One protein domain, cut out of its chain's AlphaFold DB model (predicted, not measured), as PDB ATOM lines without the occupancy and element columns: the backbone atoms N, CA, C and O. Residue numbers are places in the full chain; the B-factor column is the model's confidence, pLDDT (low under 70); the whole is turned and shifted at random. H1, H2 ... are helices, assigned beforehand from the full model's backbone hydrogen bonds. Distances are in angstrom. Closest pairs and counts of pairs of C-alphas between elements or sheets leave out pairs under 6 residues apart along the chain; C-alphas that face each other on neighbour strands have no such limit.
ATOM      1  N   GLU A  76     108.734 126.253 171.092       95.94
ATOM      2  CA  GLU A  76     109.475 127.182 171.945       95.94
ATOM      3  C   GLU A  76     110.461 126.453 172.861       95.94
ATOM      4  O   GLU A  76     111.652 126.764 172.829       95.94
ATOM      5  N   ASN A  77     110.002 125.454 173.625       94.94
ATOM      6  CA  ASN A  77     110.893 124.712 174.522       94.94
ATOM      7  C   ASN A  77     111.896 123.831 173.756       94.94
ATOM      8  O   ASN A  77     113.042 123.709 174.181       94.94
ATOM      9  N   LEU A  78     111.537 123.318 172.572       96.00
ATOM     10  CA  LEU A  78     112.493 122.625 171.711       96.00
ATOM     11  C   LEU A  78     113.581 123.576 171.204       96.00
ATOM     12  O   LEU A  78     114.751 123.218 171.224       96.00
ATOM     13  N   GLN A  79     113.222 124.791 170.782       94.12
ATOM     14  CA  GLN A  79     114.207 125.780 170.339       94.12
ATOM     15  C   GLN A  79     115.178 126.158 171.466       94.12
ATOM     16  O   GLN A  79     116.381 126.240 171.226       94.12
ATOM     17  N   GLN A  80     114.680 126.329 172.695       92.19
ATOM     18  CA  GLN A  80     115.528 126.576 173.867       92.19
ATOM     19  C   GLN A  80     116.494 125.414 174.115       92.19
ATOM     20  O   GLN A  80     117.686 125.633 174.324       92.19
ATOM     21  N   LEU A  81     115.999 124.177 174.029       89.94
ATOM     22  CA  LEU A  81     116.824 122.988 174.200       89.94
ATOM     23  C   LEU A  81     117.929 122.890 173.141       89.94
ATOM     24  O   LEU A  81     119.069 122.558 173.465       89.94
ATOM     25  N   LEU A  82     117.613 123.203 171.883       89.81
ATOM     26  CA  LEU A  82     118.582 123.230 170.788       89.81
ATOM     27  C   LEU A  82     119.677 124.279 171.033       89.81
ATOM     28  O   LEU A  82     120.855 123.976 170.870       89.81
ATOM     29  N   GLU A  83     119.303 125.480 171.483       86.00
ATOM     30  CA  GLU A  83     120.249 126.559 171.794       86.00
ATOM     31  C   GLU A  83     121.199 126.188 172.935       86.00
ATOM     32  O   GLU A  83     122.408 126.370 172.800       86.00
ATOM     33  N   ILE A  84     120.676 125.615 174.023       80.81
ATOM     34  CA  ILE A  84     121.483 125.186 175.177       80.81
ATOM     35  C   ILE A  84     122.508 124.118 174.772       80.81
ATOM     36  O   ILE A  84     123.629 124.115 175.275       80.81
ATOM     37  N   ASN A  85     122.144 123.236 173.839       80.12
ATOM     38  CA  ASN A  85     122.995 122.137 173.387       80.12
ATOM     39  C   ASN A  85     123.801 122.460 172.115       80.12
ATOM     40  O   ASN A  85     124.440 121.571 171.556       80.12
ATOM     41  N   ASN A  86     123.783 123.715 171.645       79.44
ATOM     42  CA  ASN A  86     124.437 124.154 170.405       79.44
ATOM     43  C   ASN A  86     124.055 123.321 169.163       79.44
ATOM     44  O   ASN A  86     124.878 123.110 168.270       79.44
ATOM     45  N   ILE A  87     122.804 122.862 169.092       84.75
ATOM     46  CA  ILE A  87     122.259 122.125 167.951       84.75
ATOM     47  C   ILE A  87     121.555 123.116 167.021       84.75
ATOM     48  O   ILE A  87     120.750 123.937 167.457       84.75
ATOM     49  N   VAL A  88     121.849 123.054 165.724       87.31
ATOM     50  CA  VAL A  88     121.408 124.045 164.734       87.31
ATOM     51  C   VAL A  88     119.894 124.030 164.548       87.31
ATOM     52  O   VAL A  88     119.277 125.092 164.450       87.31
ATOM     53  N   ASP A  89     119.296 122.841 164.449       91.62
ATOM     54  CA  ASP A  89     117.860 122.674 164.242       91.62
ATOM     55  C   ASP A  89     117.347 121.270 164.631       91.62
ATOM     56  O   ASP A  89     118.106 120.344 164.929       91.62
ATOM     57  N   GLU A  90     116.020 121.095 164.598       93.75
ATOM     58  CA  GLU A  90     115.343 119.817 164.875       93.75
ATOM     59  C   GLU A  90     115.784 118.692 163.912       93.75
ATOM     60  O   GLU A  90     115.741 117.514 164.274       93.75
ATOM     61  N   THR A  91     116.248 119.022 162.697       93.50
ATOM     62  CA  THR A  91     116.723 118.018 161.726       93.50
ATOM     63  C   THR A  91     118.074 117.453 162.148       93.50
ATOM     64  O   THR A  91     118.283 116.235 162.073       93.50
ATOM     65  N   GLU A  92     118.984 118.309 162.610       90.69
ATOM     66  CA  GLU A  92     120.257 117.886 163.188       90.69
ATOM     67  C   GLU A  92     120.029 117.041 164.444       90.69
ATOM     68  O   GLU A  92     120.532 115.918 164.506       90.69
ATOM     69  N   LEU A  93     119.185 117.500 165.378       92.38
ATOM     70  CA  LEU A  93     118.855 116.735 166.586       92.38
ATOM     71  C   LEU A  93     118.286 115.349 166.251       92.38
ATOM     72  O   LEU A  93     118.737 114.337 166.784       92.38
ATOM     73  N   THR A  94     117.328 115.281 165.324       93.81
ATOM     74  CA  THR A  94     116.745 114.009 164.867       93.81
ATOM     75  C   THR A  94     117.820 113.084 164.293       93.81
ATOM     76  O   THR A  94     117.836 111.887 164.577       93.81
ATOM     77  N   SER A  95     118.759 113.632 163.518       90.44
ATOM     78  CA  SER A  95     119.866 112.862 162.941       90.44
ATOM     79  C   SER A  95     120.809 112.316 164.017       90.44
ATOM     80  O   SER A  95     121.223 111.157 163.933       90.44
ATOM     81  N   LEU A  96     121.112 113.113 165.048       89.50
ATOM     82  CA  LEU A  96     121.919 112.702 166.199       89.50
ATOM     83  C   LEU A  96     121.233 111.594 167.004       89.50
ATOM     84  O   LEU A  96     121.867 110.587 167.319       89.50
ATOM     85  N   LEU A  97     119.934 111.731 167.278       91.62
ATOM     86  CA  LEU A  97     119.152 110.725 168.001       91.62
ATOM     87  C   LEU A  97     119.101 109.392 167.246       91.62
ATOM     88  O   LEU A  97     119.280 108.335 167.851       91.62
ATOM     89  N   VAL A  98     118.907 109.423 165.925       91.62
ATOM     90  CA  VAL A  98     118.910 108.207 165.095       91.62
ATOM     91  C   VAL A  98     120.284 107.545 165.094       91.62
ATOM     92  O   VAL A  98     120.396 106.334 165.291       91.62
ATOM     93  N   LYS A  99     121.349 108.335 164.930       86.75
ATOM     94  CA  LYS A  99     122.728 107.832 164.948       86.75
ATOM     95  C   LYS A  99     123.083 107.173 166.284       86.75
ATOM     96  O   LYS A  99     123.703 106.110 166.292       86.75
ATOM     97  N   ASN A 100     122.638 107.762 167.393       85.44
ATOM     98  CA  ASN A 100     122.812 107.234 168.746       85.44
ATOM     99  C   ASN A 100     121.791 106.142 169.121       85.44
ATOM    100  O   ASN A 100     121.757 105.702 170.269       85.44
ATOM    101  N   GLN A 101     120.967 105.675 168.171       89.12
ATOM    102  CA  GLN A 101     119.944 104.638 168.375       89.12
ATOM    103  C   GLN A 101     118.923 104.994 169.472       89.12
ATOM    104  O   GLN A 101     118.344 104.115 170.106       89.12
ATOM    105  N   LYS A 102     118.701 106.293 169.695       90.12
ATOM    106  CA  LYS A 102     117.701 106.839 170.625       90.12
ATOM    107  C   LYS A 102     116.370 107.156 169.946       90.12
ATOM    108  O   LYS A 102     115.365 107.323 170.624       90.12
ATOM    109  N   LEU A 103     116.357 107.214 168.615       92.75
ATOM    110  CA  LEU A 103     115.162 107.395 167.799       92.75
ATOM    111  C   LEU A 103     115.233 106.464 166.583       92.75
ATOM    112  O   LEU A 103     116.286 106.319 165.965       92.75
ATOM    113  N   GLU A 104     114.129 105.807 166.232       93.00
ATOM    114  CA  GLU A 104     114.082 104.984 165.019       93.00
ATOM    115  C   GLU A 104     114.105 105.864 163.758       93.00
ATOM    116  O   GLU A 104     113.570 106.973 163.737       93.00
ATOM    117  N   GLU A 105     114.702 105.369 162.671       92.56
ATOM    118  CA  GLU A 105     114.757 106.115 161.410       92.56
ATOM    119  C   GLU A 105     113.339 106.406 160.882       92.56
ATOM    120  O   GLU A 105     112.565 105.497 160.574       92.56
ATOM    121  N   GLY A 106     113.003 107.693 160.764       89.75
ATOM    122  CA  GLY A 106     111.685 108.156 160.321       89.75
ATOM    123  C   GLY A 106     110.610 108.202 161.412       89.75
ATOM    124  O   GLY A 106     109.466 108.529 161.086       89.75
ATOM    125  N   ALA A 107     110.945 107.897 162.671       93.25
ATOM    126  CA  ALA A 107     110.063 108.159 163.804       93.25
ATOM    127  C   ALA A 107     109.944 109.666 164.078       93.25
ATOM    128  O   ALA A 107     110.860 110.444 163.806       93.25
ATOM    129  N   ASP A 108     108.790 110.074 164.604       92.62
ATOM    130  CA  ASP A 108     108.512 111.467 164.939       92.62
ATOM    131  C   ASP A 108     108.945 111.761 166.379       92.62
ATOM    132  O   ASP A 108     108.406 111.183 167.328       92.62
ATOM    133  N   LEU A 109     109.899 112.686 166.524       93.44
ATOM    134  CA  LEU A 109     110.509 113.092 167.792       93.44
ATOM    135  C   LEU A 109     109.459 113.449 168.853       93.44
ATOM    136  O   LEU A 109     109.544 113.001 169.997       93.44
ATOM    137  N   ARG A 110     108.421 114.199 168.477       92.62
ATOM    138  CA  ARG A 110     107.412 114.709 169.417       92.62
ATOM    139  C   ARG A 110     106.472 113.614 169.893       92.62
ATOM    140  O   ARG A 110     105.998 113.671 171.023       92.62
ATOM    141  N   THR A 111     106.220 112.604 169.066       89.56
ATOM    142  CA  THR A 111     105.448 111.425 169.480       89.56
ATOM    143  C   THR A 111     106.267 110.402 170.259       89.56
ATOM    144  O   THR A 111     105.687 109.682 171.069       89.56
ATOM    145  N   THR A 112     107.582 110.329 170.034       90.75
ATOM    146  CA  THR A 112     108.464 109.398 170.748       90.75
ATOM    147  C   THR A 112     108.732 109.863 172.173       90.75
ATOM    148  O   THR A 112     108.531 109.087 173.100       90.75
ATOM    149  N   PHE A 113     109.151 111.117 172.354       92.19
ATOM    150  CA  PHE A 113     109.533 111.626 173.676       92.19
ATOM    151  C   PHE A 113     108.352 112.225 174.443       92.19
ATOM    152  O   PHE A 113     108.312 112.115 175.663       92.19
ATOM    153  N   VAL A 114     107.358 112.792 173.741       91.19
ATOM    154  CA  VAL A 114     106.149 113.458 174.276       91.19
ATOM    155  C   VAL A 114     106.443 114.715 175.103       91.19
ATOM    156  O   VAL A 114     105.908 115.786 174.801       91.19
ATOM    157  N   TYR A 115     107.297 114.594 176.111       94.69
ATOM    158  CA  TYR A 115     107.708 115.624 177.050       94.69
ATOM    159  C   TYR A 115     109.132 116.101 176.781       94.69
ATOM    160  O   TYR A 115     109.988 115.322 176.353       94.69
ATOM    161  N   ILE A 116     109.381 117.388 177.035       93.81
ATOM    162  CA  ILE A 116     110.703 117.985 176.839       93.81
ATOM    163  C   ILE A 116     111.727 117.376 177.797       93.81
ATOM    164  O   ILE A 116     112.836 117.087 177.366       93.81
ATOM    165  N   SER A 117     111.325 117.040 179.028       92.50
ATOM    166  CA  SER A 117     112.222 116.444 180.023       92.50
ATOM    167  C   SER A 117     112.712 115.049 179.621       92.50
ATOM    168  O   SER A 117     113.859 114.697 179.882       92.50
ATOM    169  N   ALA A 118     111.889 114.256 178.926       93.00
ATOM    170  CA  ALA A 118     112.293 112.950 178.398       93.00
ATOM    171  C   ALA A 118     113.350 113.089 177.287       93.00
ATOM    172  O   ALA A 118     114.309 112.312 177.206       93.00
ATOM    173  N   LEU A 119     113.185 114.100 176.430       93.31
ATOM    174  CA  LEU A 119     114.149 114.429 175.384       93.31
ATOM    175  C   LEU A 119     115.445 114.995 175.980       93.31
ATOM    176  O   LEU A 119     116.521 114.537 175.613       93.31
ATOM    177  N   GLU A 120     115.347 115.927 176.926       90.94
ATOM    178  CA  GLU A 120     116.464 116.482 177.700       90.94
ATOM    179  C   GLU A 120     117.268 115.395 178.399       90.94
ATOM    180  O   GLU A 120     118.480 115.316 178.219       90.94
ATOM    181  N   ASN A 121     116.586 114.514 179.134       88.44
ATOM    182  CA  ASN A 121     117.199 113.363 179.781       88.44
ATOM    183  C   ASN A 121     117.967 112.530 178.750       88.44
ATOM    184  O   ASN A 121     119.153 112.274 178.925       88.44
ATOM    185  N   THR A 122     117.347 112.204 177.615       89.81
ATOM    186  CA  THR A 122     118.015 111.440 176.555       89.81
ATOM    187  C   THR A 122     119.252 112.148 176.004       89.81
ATOM    188  O   THR A 122     120.281 111.501 175.816       89.81
ATOM    189  N   ILE A 123     119.160 113.453 175.735       88.31
ATOM    190  CA  ILE A 123     120.255 114.269 175.196       88.31
ATOM    191  C   ILE A 123     121.405 114.379 176.194       88.31
ATOM    192  O   ILE A 123     122.553 114.255 175.785       88.31
ATOM    193  N   SER A 124     121.107 114.519 177.487       81.81
ATOM    194  CA  SER A 124     122.113 114.659 178.550       81.81
ATOM    195  C   SER A 124     123.091 113.481 178.645       81.81
ATOM    196  O   SER A 124     124.212 113.645 179.118       81.81
ATOM    197  N   PHE A 125     122.696 112.305 178.146       75.69
ATOM    198  CA  PHE A 125     123.526 111.098 178.100       75.69
ATOM    199  C   PHE A 125     124.090 110.781 176.706       75.69
ATOM    200  O   PHE A 125     124.629 109.692 176.496       75.69
ATOM    201  N   MET A 126     123.927 111.678 175.731       81.44
ATOM    202  CA  MET A 126     124.487 111.531 174.389       81.44
ATOM    203  C   MET A 126     125.695 112.443 174.197       81.44
ATOM    204  O   MET A 126     125.696 113.585 174.639       81.44
TER     205      MET A 126
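AT A GLANCE: This is residues 76 to 126 of the 492 residues of the protein "Processed acidic surface protein" of Bacillus sp. DNRA2 (UniProt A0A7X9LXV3). Four short helices make a small rounded body: H1 and H4 run roughly side by side and the same way, H2 runs at a steep tilt to H1, and the little helix H3, apart from H1, is close to both H2 and H4, the centres of these three making a triangle. The link of residues 100 to 108 lies at the end away from H1. The printed part has 51 residues, is all helix in the order H1, H2, H3, H4, and is compact, with a radius of gyration of the C-alphas of 9.8 A and spans of 24 by 19 by 19 A.

HOW THE PARTS SIT: H1, residues 76 to 84, only just touches H2, residues 90 to 99, with 3 pairs of C-alphas within 8 A, the closest Leu 82 and Glu 90 at 7.6 A; the tilt is a steep 65 degrees, the same way. H1 only just touches H4, residues 116 to 124, also with 3 pairs, the closest C-alphas being Asn 77 and Ile 116 at 7.1 A; the tilt is a shallow 16 degrees, the same way. H3, residues 109 to 113, is close to but not clearly touching H2 and H4; its closest C-alphas are Leu 109 to Thr 94, 6.9 A, and Phe 113 to Leu 119, 5.7 A. H2 and H4 are near each other, and H1 and H3 are apart. In H1, H2, H3 and H4 every O i to N i+4 pair is within hydrogen-bond range.

IN THESE COORDINATES: H1 begins at C-alpha 76 (109.475, 127.182, 171.945) and is 12.6 A long; H2 is 14.1 A, H3 6.1 A and H4 12.0 A, ending at C-alpha 124 (122.113, 114.659, 178.550).

THE WHOLE: The two C-alphas farthest apart, of Glu 76 and Gln 101, are 25.1 A apart. The printed part has no cut and no long link. Its mean pLDDT is 90.0, and no printed residue is under 70.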